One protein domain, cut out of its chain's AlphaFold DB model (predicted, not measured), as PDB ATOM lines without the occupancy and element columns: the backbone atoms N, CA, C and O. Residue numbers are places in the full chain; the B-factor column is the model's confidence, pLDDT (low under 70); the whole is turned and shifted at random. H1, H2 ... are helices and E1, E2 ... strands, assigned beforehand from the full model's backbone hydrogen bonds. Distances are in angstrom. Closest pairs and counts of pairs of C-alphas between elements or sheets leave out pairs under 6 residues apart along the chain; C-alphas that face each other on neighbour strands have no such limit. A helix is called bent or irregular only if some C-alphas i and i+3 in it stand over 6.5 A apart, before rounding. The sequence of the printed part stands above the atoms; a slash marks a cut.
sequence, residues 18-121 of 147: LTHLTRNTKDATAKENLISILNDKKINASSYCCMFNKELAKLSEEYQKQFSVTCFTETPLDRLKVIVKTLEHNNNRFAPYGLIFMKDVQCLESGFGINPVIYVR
ATOM      1  N   LEU A  18       5.694  30.397  58.981       89.06
ATOM      2  CA  LEU A  18       6.065  31.006  57.712       89.06
ATOM      3  C   LEU A  18       7.521  31.450  57.799       89.06
ATOM      4  O   LEU A  18       7.894  32.212  58.689       89.06
ATOM      5  N   THR A  19       8.355  30.972  56.879       91.50
ATOM      6  CA  THR A  19       9.786  31.293  56.871       91.50
ATOM      7  C   THR A  19      10.140  32.163  55.672       91.50
ATOM      8  O   THR A  19       9.892  31.778  54.531       91.50
ATOM      9  N   HIS A  20      10.784  33.301  55.919       91.38
ATOM     10  CA  HIS A  20      11.438  34.109  54.893       91.38
ATOM     11  C   HIS A  20      12.949  33.883  54.951       91.38
ATOM     12  O   HIS A  20      13.611  34.347  55.880       91.38
ATOM     13  N   LEU A  21      13.500  33.165  53.971       91.25
ATOM     14  CA  LEU A  21      14.943  32.962  53.857       91.25
ATOM     15  C   LEU A  21      15.583  34.114  53.083       91.25
ATOM     16  O   LEU A  21      15.179  34.442  51.967       91.25
ATOM     17  N   THR A  22      16.635  34.677  53.658       90.94
ATOM     18  CA  THR A  22      17.500  35.643  52.988       90.94
ATOM     19  C   THR A  22      18.485  34.929  52.062       90.94
ATOM     20  O   THR A  22      18.846  33.759  52.239       90.94
ATOM     21  N   ARG A  23      18.928  35.649  51.037       87.12
ATOM     22  CA  ARG A  23      19.900  35.180  50.047       87.12
ATOM     23  C   ARG A  23      20.973  36.235  49.840       87.12
ATOM     24  O   ARG A  23      20.780  37.389  50.217       87.12
ATOM     25  N   ASN A  24      22.075  35.843  49.215       88.31
ATOM     26  CA  ASN A  24      23.065  36.813  48.765       88.31
ATOM     27  C   ASN A  24      22.454  37.692  47.666       88.31
ATOM     28  O   ASN A  24      21.729  37.208  46.790       88.31
ATOM     29  N   THR A  25      22.758  38.979  47.721       85.88
ATOM     30  CA  THR A  25      22.498  39.949  46.659       85.88
ATOM     31  C   THR A  25      23.829  40.334  46.014       85.88
ATOM     32  O   THR A  25      24.878  39.799  46.371       85.88
ATOM     33  N   LYS A  26      23.798  41.230  45.024       86.50
ATOM     34  CA  LYS A  26      25.018  41.729  44.378       86.50
ATOM     35  C   LYS A  26      25.960  42.411  45.382       86.50
ATOM     36  O   LYS A  26      27.169  42.257  45.263       86.50
ATOM     37  N   ASP A  27      25.384  43.109  46.361       90.75
ATOM     38  CA  ASP A  27      26.113  44.037  47.231       90.75
ATOM     39  C   ASP A  27      26.181  43.580  48.702       90.75
ATOM     40  O   ASP A  27      26.867  44.213  49.498       90.75
ATOM     41  N   ALA A  28      25.485  42.498  49.081       92.19
ATOM     42  CA  ALA A  28      25.440  42.018  50.463       92.19
ATOM     43  C   ALA A  28      25.243  40.497  50.573       92.19
ATOM     44  O   ALA A  28      24.590  39.842  49.751       92.19
ATOM     45  N   THR A  29      25.779  39.921  51.643       92.62
ATOM     46  CA  THR A  29      25.542  38.530  52.031       92.62
ATOM     47  C   THR A  29      24.140  38.347  52.616       92.62
ATOM     48  O   THR A  29      23.519  39.276  53.128       92.62
ATOM     49  N   ALA A  30      23.640  37.112  52.616       91.62
ATOM     50  CA  ALA A  30      22.364  36.778  53.246       91.62
ATOM     51  C   ALA A  30      22.295  37.198  54.730       91.62
ATOM     52  O   ALA A  30      21.279  37.714  55.185       91.62
ATOM     53  N   LYS A  31      23.397  37.040  55.475       95.12
ATOM     54  CA  LYS A  31      23.482  37.469  56.878       95.12
ATOM     55  C   LYS A  31      23.343  38.986  57.018       95.12
ATOM     56  O   LYS A  31      22.618  39.442  57.895       95.12
ATOM     57  N   GLU A  32      24.022  39.758  56.176       95.88
ATOM     58  CA  GLU A  32      23.918  41.224  56.181       95.88
ATOM     59  C   GLU A  32      22.510  41.682  55.801       95.88
ATOM     60  O   GLU A  32      21.961  42.564  56.454       95.88
ATOM     61  N   ASN A  33      21.879  41.012  54.833       93.69
ATOM     62  CA  ASN A  33      20.483  41.261  54.480       93.69
ATOM     63  C   ASN A  33      19.540  40.990  55.666       93.69
ATOM     64  O   ASN A  33      18.647  41.792  55.925       93.69
ATOM     65  N   LEU A  34      19.756  39.912  56.432       95.69
ATOM     66  CA  LEU A  34      19.000  39.663  57.664       95.69
ATOM     67  C   LEU A  34      19.210  40.786  58.690       95.69
ATOM     68  O   LEU A  34      18.242  41.257  59.279       95.69
ATOM     69  N   ILE A  35      20.452  41.229  58.895       97.06
ATOM     70  CA  ILE A  35      20.768  42.317  59.832       97.06
ATOM     71  C   ILE A  35      20.079  43.622  59.407       97.06
ATOM     72  O   ILE A  35      19.486  44.284  60.254       97.06
ATOM     73  N   SER A  36      20.095  43.971  58.117       95.69
ATOM     74  CA  SER A  36      19.371  45.142  57.598       95.69
ATOM     75  C   SER A  36      17.871  45.030  57.859       95.69
ATOM     76  O   SER A  36      17.304  45.943  58.448       95.69
ATOM     77  N   ILE A  37      17.244  43.889  57.550       95.00
ATOM     78  CA  ILE A  37      15.816  43.676  57.832       95.00
ATOM     79  C   ILE A  37      15.511  43.856  59.326       95.00
ATOM     80  O   ILE A  37      14.500  44.462  59.675       95.00
ATOM     81  N   LEU A  38      16.365  43.340  60.217       96.12
ATOM     82  CA  LEU A  38      16.185  43.466  61.667       96.12
ATOM     83  C   LEU A  38      16.335  44.914  62.154       96.12
ATOM     84  O   LEU A  38      15.570  45.343  63.018       96.12
ATOM     85  N   ASN A  39      17.287  45.662  61.595       97.44
ATOM     86  CA  ASN A  39      17.505  47.071  61.925       97.44
ATOM     87  C   ASN A  39      16.350  47.948  61.425       97.44
ATOM     88  O   ASN A  39      15.802  48.747  62.183       97.44
ATOM     89  N   ASP A  40      15.950  47.753  60.170       95.81
ATOM     90  CA  ASP A  40      14.934  48.562  59.495       95.81
ATOM     91  C   ASP A  40      13.509  48.135  59.866       95.81
ATOM     92  O   ASP A  40      12.552  48.882  59.651       95.81
ATOM     93  N   LYS A  41      13.365  46.922  60.420       93.06
ATOM     94  CA  LYS A  41      12.098  46.242  60.731       93.06
ATOM     95  C   LYS A  41      11.171  46.136  59.519       93.06
ATOM     96  O   LYS A  41       9.952  46.234  59.648       93.06
ATOM     97  N   LYS A  42      11.748  45.956  58.328       90.12
ATOM     98  CA  LYS A  42      11.021  45.927  57.054       90.12
ATOM     99  C   LYS A  42      11.519  44.808  56.159       90.12
ATOM    100  O   LYS A  42      12.719  44.617  55.997       90.12
ATOM    101  N   ILE A  43      10.574  44.118  55.529       88.94
ATOM    102  CA  ILE A  43      10.838  43.186  54.435       88.94
ATOM    103  C   ILE A  43      10.300  43.827  53.158       88.94
ATOM    104  O   ILE A  43       9.145  44.243  53.115       88.94
ATOM    105  N   ASN A  44      11.141  43.925  52.130       87.44
ATOM    106  CA  ASN A  44      10.776  44.571  50.874       87.44
ATOM    107  C   ASN A  44      10.252  43.549  49.857       87.44
ATOM    108  O   ASN A  44      10.909  42.542  49.574       87.44
ATOM    109  N   ALA A  45       9.111  43.863  49.248       87.44
ATOM    110  CA  ALA A  45       8.598  43.184  48.066       87.44
ATOM    111  C   ALA A  45       9.245  43.813  46.825       87.44
ATOM    112  O   ALA A  45       8.821  44.863  46.353       87.44
ATOM    113  N   SER A  46      10.341  43.220  46.348       80.25
ATOM    114  CA  SER A  46      11.202  43.837  45.327       80.25
ATOM    115  C   SER A  46      10.986  43.318  43.908       80.25
ATOM    116  O   SER A  46      11.549  43.872  42.967       80.25
ATOM    117  N   SER A  47      10.223  42.240  43.734       83.75
ATOM    118  CA  SER A  47      10.020  41.620  42.429       83.75
ATOM    119  C   SER A  47       8.646  40.979  42.342       83.75
ATOM    120  O   SER A  47       8.131  40.444  43.327       83.75
ATOM    121  N   TYR A  48       8.065  41.016  41.147       90.38
ATOM    122  CA  TYR A  48       6.831  40.312  40.856       90.38
ATOM    123  C   TYR A  48       7.086  38.816  40.646       90.38
ATOM    124  O   TYR A  48       8.060  38.399  40.015       90.38
ATOM    125  N   CYS A  49       6.200  37.985  41.195       87.38
ATOM    126  CA  CYS A  49       6.291  36.534  41.073       87.38
ATOM    127  C   CYS A  49       4.900  35.924  40.898       87.38
ATOM    128  O   CYS A  49       4.215  35.598  41.863       87.38
ATOM    129  N   CYS A  50       4.474  35.778  39.647       89.69
ATOM    130  CA  CYS A  50       3.192  35.184  39.294       89.69
ATOM    131  C   CYS A  50       3.233  34.526  37.903       89.69
ATOM    132  O   CYS A  50       4.239  34.536  37.191       89.69
ATOM    133  N   MET A  51       2.111  33.944  37.484       90.69
ATOM    134  CA  MET A  51       1.994  33.319  36.162       90.69
ATOM    135  C   MET A  51       2.109  34.314  34.990       90.69
ATOM    136  O   MET A  51       2.411  33.898  33.872       90.69
ATOM    137  N   PHE A  52       1.933  35.614  35.240       92.12
ATOM    138  CA  PHE A  52       1.973  36.677  34.229       92.12
ATOM    139  C   PHE A  52       3.366  37.296  34.041       92.12
ATOM    140  O   PHE A  52       3.508  38.261  33.296       92.12
ATOM    141  N   ASN A  53       4.413  36.743  34.673       91.00
ATOM    142  CA  ASN A  53       5.762  37.326  34.699       91.00
ATOM    143  C   ASN A  53       6.297  37.782  33.326       91.00
ATOM    144  O   ASN A  53       6.985  38.797  33.241       91.00
ATOM    145  N   LYS A  54       6.006  37.030  32.255       91.88
ATOM    146  CA  LYS A  54       6.460  37.365  30.893       91.88
ATOM    147  C   LYS A  54       5.769  38.598  30.314       91.88
ATOM    148  O   LYS A  54       6.401  39.329  29.561       91.88
ATOM    149  N   GLU A  55       4.496  38.804  30.637       93.00
ATOM    150  CA  GLU A  55       3.743  39.975  30.189       93.00
ATOM    151  C   GLU A  55       4.081  41.187  31.055       93.00
ATOM    152  O   GLU A  55       4.371  42.246  30.513       93.00
ATOM    153  N   LEU A  56       4.199  40.998  32.376       92.94
ATOM    154  CA  LEU A  56       4.646  42.039  33.307       92.94
ATOM    155  C   LEU A  56       6.011  42.631  32.926       92.94
ATOM    156  O   LEU A  56       6.198  43.840  33.014       92.94
ATOM    157  N   ALA A  57       6.939  41.807  32.425       92.19
ATOM    158  CA  ALA A  57       8.261  42.257  31.977       92.19
ATOM    159  C   ALA A  57       8.224  43.277  30.820       92.19
ATOM    160  O   ALA A  57       9.226  43.944  30.568       92.19
ATOM    161  N   LYS A  58       7.102  43.379  30.095       92.38
ATOM    162  CA  LYS A  58       6.912  44.324  28.983       92.38
ATOM    163  C   LYS A  58       6.298  45.652  29.438       92.38
ATOM    164  O   LYS A  58       6.178  46.564  28.626       92.38
ATOM    165  N   LEU A  59       5.870  45.745  30.698       89.38
ATOM    166  CA  LEU A  59       5.157  46.899  31.244       89.38
ATOM    167  C   LEU A  59       6.116  47.884  31.918       89.38
ATOM    168  O   LEU A  59       7.278  47.558  32.163       89.38
ATOM    169  N   SER A  60       5.620  49.077  32.259       90.81
ATOM    170  CA  SER A  60       6.374  50.035  33.072       90.81
ATOM    171  C   SER A  60       6.644  49.486  34.479       90.81
ATOM    172  O   SER A  60       5.900  48.652  35.001       90.81
ATOM    173  N   GLU A  61       7.700  49.989  35.125       90.69
ATOM    174  CA  GLU A  61       8.047  49.594  36.498       90.69
ATOM    175  C   GLU A  61       6.919  49.867  37.501       90.69
ATOM    176  O   GLU A  61       6.775  49.143  38.481       90.69
ATOM    177  N   GLU A  62       6.110  50.898  37.263       89.75
ATOM    178  CA  GLU A  62       4.951  51.235  38.088       89.75
ATOM    179  C   GLU A  62       3.936  50.086  38.133       89.75
ATOM    180  O   GLU A  62       3.570  49.625  39.214       89.75
ATOM    181  N   TYR A  63       3.569  49.542  36.973       88.81
ATOM    182  CA  TYR A  63       2.673  48.391  36.894       88.81
ATOM    183  C   TYR A  63       3.316  47.116  37.434       88.81
ATOM    184  O   TYR A  63       2.664  46.332  38.118       88.81
ATOM    185  N   GLN A  64       4.613  46.915  37.195       91.06
ATOM    186  CA  GLN A  64       5.341  45.778  37.764       91.06
ATOM    187  C   GLN A  64       5.349  45.803  39.302       91.06
ATOM    188  O   GLN A  64       5.245  44.753  39.943       91.06
ATOM    189  N   LYS A  65       5.440  46.994  39.912       89.75
ATOM    190  CA  LYS A  65       5.427  47.168  41.372       89.75
ATOM    191  C   LYS A  65       4.116  46.719  42.010       89.75
ATOM    192  O   LYS A  65       4.167  46.151  43.096       89.75
ATOM    193  N   GLN A  66       2.981  46.864  41.324       88.12
ATOM    194  CA  GLN A  66       1.681  46.394  41.828       88.12
ATOM    195  C   GLN A  66       1.633  44.870  42.037       88.12
ATOM    196  O   GLN A  66       0.870  44.380  42.861       88.12
ATOM    197  N   PHE A  67       2.485  44.115  41.336       89.75
ATOM    198  CA  PHE A  67       2.590  42.657  41.459       89.75
ATOM    199  C   PHE A  67       3.776  42.210  42.312       89.75
ATOM    200  O   PHE A  67       4.074  41.014  42.369       89.75
ATOM    201  N   SER A  68       4.498  43.143  42.934       89.56
ATOM    202  CA  SER A  68       5.675  42.805  43.725       89.56
ATOM    203  C   SER A  68       5.285  42.065  44.995       89.56
ATOM    204  O   SER A  68       4.378  42.463  45.719       89.56
ATOM    205  N   VAL A  69       6.003  40.978  45.276       87.69
ATOM    206  CA  VAL A  69       5.733  40.110  46.422       87.69
ATOM    207  C   VAL A  69       7.013  39.785  47.181       87.69
ATOM    208  O   VAL A  69       8.121  39.805  46.641       87.69
ATOM    209  N   THR A  70       6.846  39.420  48.448       88.00
ATOM    210  CA  THR A  70       7.859  38.712  49.228       88.00
ATOM    211  C   THR A  70       7.324  37.320  49.527       88.00
ATOM    212  O   THR A  70       6.258  37.172  50.118       88.00
ATOM    213  N   CYS A  71       8.071  36.290  49.137       85.31
ATOM    214  CA  CYS A  71       7.659  34.913  49.373       85.31
ATOM    215  C   CYS A  71       8.076  34.420  50.765       85.31
ATOM    216  O   CYS A  71       9.190  34.683  51.237       85.31
ATOM    217  N   PHE A  72       7.191  33.619  51.356       88.88
ATOM    218  CA  PHE A  72       7.422  32.834  52.563       88.88
ATOM    219  C   PHE A  72       7.208  31.356  52.231       88.88
ATOM    220  O   PHE A  72       6.364  31.017  51.403       88.88
ATOM    221  N   THR A  73       7.973  30.473  52.865       88.00
ATOM    222  CA  THR A  73       7.775  29.026  52.753       88.00
ATOM    223  C   THR A  73       7.112  28.473  54.007       88.00
ATOM    224  O   THR A  73       7.488  28.824  55.125       88.00
ATOM    225  N   GLU A  74       6.162  27.563  53.804       88.00
ATOM    226  CA  GLU A  74       5.554  26.722  54.843       88.00
ATOM    227  C   GLU A  74       6.286  25.381  54.995       88.00
ATOM    228  O   GLU A  74       5.732  24.401  55.486       88.00
ATOM    229  N   THR A  75       7.533  25.281  54.536       88.62
ATOM    230  CA  THR A  75       8.317  24.065  54.768       88.62
ATOM    231  C   THR A  75       8.617  23.913  56.260       88.62
ATOM    232  O   THR A  75       9.106  24.875  56.860       88.62
ATOM    233  N   PRO A  76       8.378  22.729  56.861       88.88
ATOM    234  CA  PRO A  76       8.710  22.476  58.260       88.88
ATOM    235  C   PRO A  76      10.163  22.843  58.597       88.88
ATOM    236  O   PRO A  76      11.074  22.623  57.791       88.88
ATOM    237  N   LEU A  77      10.392  23.403  59.791       87.56
ATOM    238  CA  LEU A  77      11.698  23.956  60.186       87.56
ATOM    239  C   LEU A  77      12.837  22.928  60.093       87.56
ATOM    240  O   LEU A  77      13.922  23.240  59.601       87.56
ATOM    241  N   ASP A  78      12.582  21.681  60.491       87.12
ATOM    242  CA  ASP A  78      13.534  20.564  60.411       87.12
ATOM    243  C   ASP A  78      13.897  20.181  58.960       87.12
ATOM    244  O   ASP A  78      14.935  19.553  58.705       87.12
ATOM    245  N   ARG A  79      13.062  20.589  57.997       88.62
ATOM    246  CA  ARG A  79      13.223  20.371  56.555       88.62
ATOM    247  C   ARG A  79      13.778  21.578  55.808       88.62
ATOM    248  O   ARG A  79      14.207  21.401  54.670       88.62
ATOM    249  N   LEU A  80      13.910  22.753  56.429       88.06
ATOM    250  CA  LEU A  80      14.530  23.926  55.789       88.06
ATOM    251  C   LEU A  80      15.958  23.653  55.302       88.06
ATOM    252  O   LEU A  80      16.364  24.160  54.259       88.06
ATOM    253  N   LYS A  81      16.702  22.782  55.995       86.56
ATOM    254  CA  LYS A  81      18.034  22.331  55.556       86.56
ATOM    255  C   LYS A  81      18.024  21.721  54.151       86.56
ATOM    256  O   LYS A  81      19.028  21.801  53.454       86.56
ATOM    257  N   VAL A  82      16.911  21.102  53.749       84.56
ATOM    258  CA  VAL A  82      16.733  20.545  52.405       84.56
ATOM    259  C   VAL A  82      16.573  21.679  51.407       84.56
ATOM    260  O   VAL A  82      17.261  21.663  50.407       84.56
ATOM    261  N   ILE A  83      15.773  22.712  51.691       83.00
ATOM    262  CA  ILE A  83      15.665  23.886  50.806       83.00
ATOM    263  C   ILE A  83      17.030  24.538  50.599       83.00
ATOM    264  O   ILE A  83      17.426  24.774  49.459       83.00
ATOM    265  N   VAL A  84      17.745  24.796  51.697       83.00
ATOM    266  CA  VAL A  84      19.059  25.444  51.651       83.00
ATOM    267  C   VAL A  84      20.030  24.622  50.803       83.00
ATOM    268  O   VAL A  84      20.662  25.197  49.931       83.00
ATOM    269  N   LYS A  85      20.076  23.292  50.980       77.69
ATOM    270  CA  LYS A  85      20.981  22.392  50.240       77.69
ATOM    271  C   LYS A  85      20.544  22.100  48.800       77.69
ATOM    272  O   LYS A  85      21.352  22.114  47.884       77.69
ATOM    273  N   THR A  86      19.266  21.814  48.570       67.25
ATOM    274  CA  THR A  86      18.731  21.419  47.257       67.25
ATOM    275  C   THR A  86      18.767  22.575  46.261       67.25
ATOM    276  O   THR A  86      18.939  22.349  45.065       67.25
ATOM    277  N   LEU A  87      18.660  23.818  46.734       60.25
ATOM    278  CA  LEU A  87      18.768  25.002  45.883       60.25
ATOM    279  C   LEU A  87      20.216  25.482  45.680       60.25
ATOM    280  O   LEU A  87      20.418  26.438  44.936       60.25
ATOM    281  N   GLU A  88      21.229  24.801  46.237       51.75
ATOM    282  CA  GLU A  88      22.651  25.106  45.978       51.75
ATOM    283  C   GLU A  88      23.028  24.966  44.491       51.75
ATOM    284  O   GLU A  88      23.943  25.647  44.013       51.75
ATOM    285  N   HIS A  89      22.286  24.126  43.754       49.03
ATOM    286  CA  HIS A  89      22.461  23.870  42.321       49.03
ATOM    287  C   HIS A  89      21.765  24.887  41.401       49.03
ATOM    288  O   HIS A  89      21.952  24.825  40.188       49.03
ATOM    289  N   ASN A  90      20.997  25.835  41.949       54.28
ATOM    290  CA  ASN A  90      20.358  26.910  41.190       54.28
ATOM    291  C   ASN A  90      21.016  28.262  41.508       54.28
ATOM    292  O   ASN A  90      21.512  28.489  42.610       54.28
ATOM    293  N   ASN A  91      20.961  29.214  40.570       52.28
ATOM    294  CA  ASN A  91      21.511  30.571  40.743       52.28
ATOM    295  C   ASN A  91      20.865  31.382  41.894       52.28
ATOM    296  O   ASN A  91      21.356  32.450  42.247       52.28
ATOM    297  N   ASN A  92      19.792  30.872  42.513       56.66
ATOM    298  CA  ASN A  92      19.125  31.457  43.676       56.66
ATOM    299  C   ASN A  92      19.501  30.701  44.960       56.66
ATOM    300  O   ASN A  92      18.670  30.017  45.558       56.66
ATOM    301  N   ARG A  93      20.765  30.824  45.378       67.56
ATOM    302  CA  ARG A  93      21.271  30.200  46.608       67.56
ATOM    303  C   ARG A  93      20.691  30.897  47.839       67.56
ATOM    304  O   ARG A  93      21.145  31.977  48.225       67.56
ATOM    305  N   PHE A  94      19.679  30.287  48.444       73.94
ATOM    306  CA  PHE A  94      19.253  30.647  49.792       73.94
ATOM    307  C   PHE A  94      20.328  30.231  50.795       73.94
ATOM    308  O   PHE A  94      20.977  29.200  50.630       73.94
ATOM    309  N   ALA A  95      20.516  31.034  51.837       82.44
ATOM    310  CA  ALA A  95      21.423  30.727  52.936       82.44
ATOM    311  C   ALA A  95      20.605  30.401  54.199       82.44
ATOM    312  O   ALA A  95      19.420  30.738  54.254       82.44
ATOM    313  N   PRO A  96      21.195  29.782  55.238       88.00
ATOM    314  CA  PRO A  96      20.489  29.460  56.482       88.00
ATOM    315  C   PRO A  96      20.292  30.698  57.383       88.00
ATOM    316  O   PRO A  96      20.524  30.646  58.586       88.00
ATOM    317  N   TYR A  97      19.884  31.824  56.796       92.12
ATOM    318  CA  TYR A  97      19.589  33.084  57.472       92.12
ATOM    319  C   TYR A  97      18.197  33.542  57.054       92.12
ATOM    320  O   TYR A  97      17.873  33.526  55.866       92.12
ATOM    321  N   GLY A  98      17.371  33.975  57.998       93.12
ATOM    322  CA  GLY A  98      16.003  34.360  57.693       93.12
ATOM    323  C   GLY A  98      15.193  34.729  58.920       93.12
ATOM    324  O   GLY A  98      15.710  34.768  60.036       93.12
ATOM    325  N   LEU A  99      13.911  34.980  58.683       93.38
ATOM    326  CA  LEU A  99      12.913  35.258  59.707       93.38
ATOM    327  C   LEU A  99      11.864  34.154  59.720       93.38
ATOM    328  O   LEU A  99      11.499  33.621  58.669       93.38
ATOM    329  N   ILE A 100      11.387  33.828  60.915       92.19
ATOM    330  CA  ILE A 100      10.361  32.818  61.151       92.19
ATOM    331  C   ILE A 100       9.203  33.510  61.861       92.19
ATOM    332  O   ILE A 100       9.398  34.150  62.892       92.19
ATOM    333  N   PHE A 101       8.009  33.355  61.306       88.44
ATOM    334  CA  PHE A 101       6.767  33.895  61.842       88.44
ATOM    335  C   PHE A 101       5.842  32.746  62.217       88.44
ATOM    336  O   PHE A 101       5.794  31.738  61.513       88.44
ATOM    337  N   MET A 102       5.099  32.892  63.312       86.56
ATOM    338  CA  MET A 102       3.993  31.989  63.626       86.56
ATOM    339  C   MET A 102       2.861  32.221  62.625       86.56
ATOM    340  O   MET A 102       2.445  33.355  62.408       86.56
ATOM    341  N   LYS A 103       2.362  31.143  62.019       82.62
ATOM    342  CA  LYS A 103       1.184  31.155  61.148       82.62
ATOM    343  C   LYS A 103      -0.075  31.049  62.011       82.62
ATOM    344  O   LYS A 103      -0.752  30.022  62.006       82.62
ATOM    345  N   ASP A 104      -0.326  32.069  62.821       78.25
ATOM    346  CA  ASP A 104      -1.501  32.152  63.688       78.25
ATOM    347  C   ASP A 104      -2.607  33.036  63.086       78.25
ATOM    348  O   ASP A 104      -2.462  33.611  62.005       78.25
ATOM    349  N   VAL A 105      -3.747  33.105  63.778       68.81
ATOM    350  CA  VAL A 105      -4.908  33.899  63.351       68.81
ATOM    351  C   VAL A 105      -4.535  35.369  63.198       68.81
ATOM    352  O   VAL A 105      -4.921  35.981  62.214       68.81
ATOM    353  N   GLN A 106      -3.714  35.916  64.099       67.69
ATOM    354  CA  GLN A 106      -3.270  37.304  63.988       67.69
ATOM    355  C   GLN A 106      -2.430  37.504  62.734       67.69
ATOM    356  O   GLN A 106      -2.620  38.497  62.059       67.69
ATOM    357  N   CYS A 107      -1.556  36.565  62.377       71.06
ATOM    358  CA  CYS A 107      -0.789  36.605  61.137       71.06
ATOM    359  C   CYS A 107      -1.706  36.611  59.897       71.06
ATOM    360  O   CYS A 107      -1.521  37.444  59.009       71.06
ATOM    361  N   LEU A 108      -2.723  35.744  59.866       68.12
ATOM    362  CA  LEU A 108      -3.673  35.616  58.749       68.12
ATOM    363  C   LEU A 108      -4.659  36.788  58.641       68.12
ATOM    364  O   LEU A 108      -5.013  37.191  57.537       68.12
ATOM    365  N   GLU A 109      -5.092  37.331  59.776       68.88
ATOM    366  CA  GLU A 109      -6.014  38.469  59.868       68.88
ATOM    367  C   GLU A 109      -5.281  39.812  59.897       68.88
ATOM    368  O   GLU A 109      -5.903  40.873  59.820       68.88
ATOM    369  N   SER A 110      -3.951  39.790  60.005       61.19
ATOM    370  CA  SER A 110      -3.162  41.002  59.929       61.19
ATOM    371  C   SER A 110      -3.388  41.624  58.551       61.19
ATOM    372  O   SER A 110      -3.253  40.965  57.519       61.19
ATOM    373  N   GLY A 111      -3.716  42.916  58.514       57.44
ATOM    374  CA  GLY A 111      -3.941  43.670  57.272       57.44
ATOM    375  C   GLY A 111      -2.727  43.746  56.330       57.44
ATOM    376  O   GLY A 111      -2.751  44.509  55.374       57.44
ATOM    377  N   PHE A 112      -1.667  42.969  56.587       58.34
ATOM    378  CA  PHE A 112      -0.483  42.808  55.748       58.34
ATOM    379  C   PHE A 112      -0.740  41.983  54.476       58.34
ATOM    380  O   PHE A 112       0.154  41.896  53.638       58.34
ATOM    381  N   GLY A 113      -1.931  41.397  54.300       60.97
ATOM    382  CA  GLY A 113      -2.329  40.789  53.026       60.97
ATOM    383  C   GLY A 113      -1.520  39.539  52.678       60.97
ATOM    384  O   GLY A 113      -0.940  39.448  51.592       60.97
ATOM    385  N   ILE A 114      -1.463  38.566  53.593       73.88
ATOM    386  CA  ILE A 114      -0.865  37.259  53.298       73.88
ATOM    387  C   ILE A 114      -1.748  36.545  52.275       73.88
ATOM    388  O   ILE A 114      -2.788  35.978  52.600       73.88
ATOM    389  N   ASN A 115      -1.316  36.581  51.017       77.50
ATOM    390  CA  ASN A 115      -2.013  35.926  49.924       77.50
ATOM    391  C   ASN A 115      -1.533  34.474  49.785       77.50
ATOM    392  O   ASN A 115      -0.325  34.241  49.658       77.50
ATOM    393  N   PRO A 116      -2.441  33.481  49.774       77.88
ATOM    394  CA  PRO A 116      -2.054  32.098  49.548       77.88
ATOM    395  C   PRO A 116      -1.497  31.923  48.132       77.88
ATOM    396  O   PRO A 116      -2.039  32.442  47.155       77.88
ATOM    397  N   VAL A 117      -0.430  31.135  48.006       82.88
ATOM    398  CA  VAL A 117       0.109  30.764  46.694       82.88
ATOM    399  C   VAL A 117      -0.773  29.679  46.081       82.88
ATOM    400  O   VAL A 117      -0.903  28.583  46.626       82.88
ATOM    401  N   ILE A 118      -1.358  29.967  44.918       84.00
ATOM    402  CA  ILE A 118      -2.215  29.024  44.195       84.00
ATOM    403  C   ILE A 118      -1.386  28.269  43.153       84.00
ATOM    404  O   ILE A 118      -0.938  28.834  42.155       84.00
ATOM    405  N   TYR A 119      -1.231  26.960  43.349       83.94
ATOM    406  CA  TYR A 119      -0.598  26.079  42.368       83.94
ATOM    407  C   TYR A 119      -1.638  25.521  41.400       83.94
ATOM    408  O   TYR A 119      -2.388  24.596  41.719       83.94
ATOM    409  N   VAL A 120      -1.663  26.061  40.184       86.94
ATOM    410  CA  VAL A 120      -2.554  25.577  39.127       86.94
ATOM    411  C   VAL A 120      -1.847  24.496  38.316       86.94
ATOM    412  O   VAL A 120      -0.799  24.722  37.713       86.94
ATOM    413  N   ARG A 121      -2.432  23.295  38.279       86.31
ATOM    414  CA  ARG A 121      -1.956  22.226  37.394       86.31
ATOM    415  C   ARG A 121      -2.267  22.565  35.938       86.31
ATOM    416  O   ARG A 121      -3.368  23.015  35.635       86.31
TER     417      ARG A 121
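AT A GLANCE: This is residues 18 to 121 of the 147 residues of an uncharacterized protein of Melissococcus plutonius (strain ATCC 35311 / CIP 104052 / LMG 20360 / NCIMB 702443) (UniProt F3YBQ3). A two-stranded antiparallel ribbon, E1 beside E2, lies between two helices, H1 on one side and H4 on the other, and a second small lobe at a distance holds the short helices H2 and H3. E2 leads on to the short helix H5 beyond the end of the ribbon, and residues 110 to 121 follow as a tail with no named element. The printed part has 104 residues with five named helices and two named strands, in the order E1, H1, H2, H3, H4, E2, H5; the class is mixed, helices and strands. The whole is compact, with a radius of gyration of the C-alphas of 14.9 A and spans of 37 by 36 by 36 A.

HOW THE PARTS SIT: Strands E1, residues 18 to 23, and E2, residues 94 to 102, are antiparallel neighbours at 155 degrees; N 20 and O 99 are 2.9 A apart and N 22 and O 97 are 2.8 A apart, within hydrogen-bond range. E2 bends by 70 degrees at residue 97. The closest C-alphas of H1, residues 30 to 40, and E2 are those of Lys 31 and Tyr 97, 5.9 A apart. Those of H4, residues 77 to 89, and E2 are Val 84 and Phe 94, 5.5 A apart. H4 and E1 are near each other, with 7 pairs of C-alphas within 10 A. H1 and H4 are apart. H2, residues 53 to 56, and H3, residues 61 to 66, are close but not clearly touching; their closest C-alphas, of Leu 56 and Gln 64, are 5.9 A apart. Residues 47 to 48 pair briefly with residues 68 to 69, antiparallel. H5, residues 105 to 109, is apart from H1 and H4, for instance. Every O i to N i+4 pair is within hydrogen-bond range in H1 and H5; in H3 it is 1 of 2, in H4 4 of 9 with 5 of 10 O i to N i+3 pairs, and H2 is too short for such a pair.

IN THESE COORDINATES: E1 begins at C-alpha 18, (6.065, 31.006, 57.712), and is 16.4 A long. H1 is 15.3 A long, H2 5.0 A and H3 8.9 A. H4 is 20.9 A long and irregular, but only just: C-alphas 78 and 81 are 6.9 A apart. E2 is 20.6 A long and ends at C-alpha 102, (3.993, 31.989, 63.626). H5 is 5.9 A long and ends at C-alpha 109, (-6.014, 38.469, 59.868).

THE WHOLE: The two C-alphas farthest apart, those of Ser 60 and Asp 78, are 40.8 A from each other. The printed part has no cut. The link from H1 to H2, 12 residues, is long. The mean pLDDT of the printed part is 84.2; residues 86 to 93, 105 to 106 and 108 to 113 are under 70.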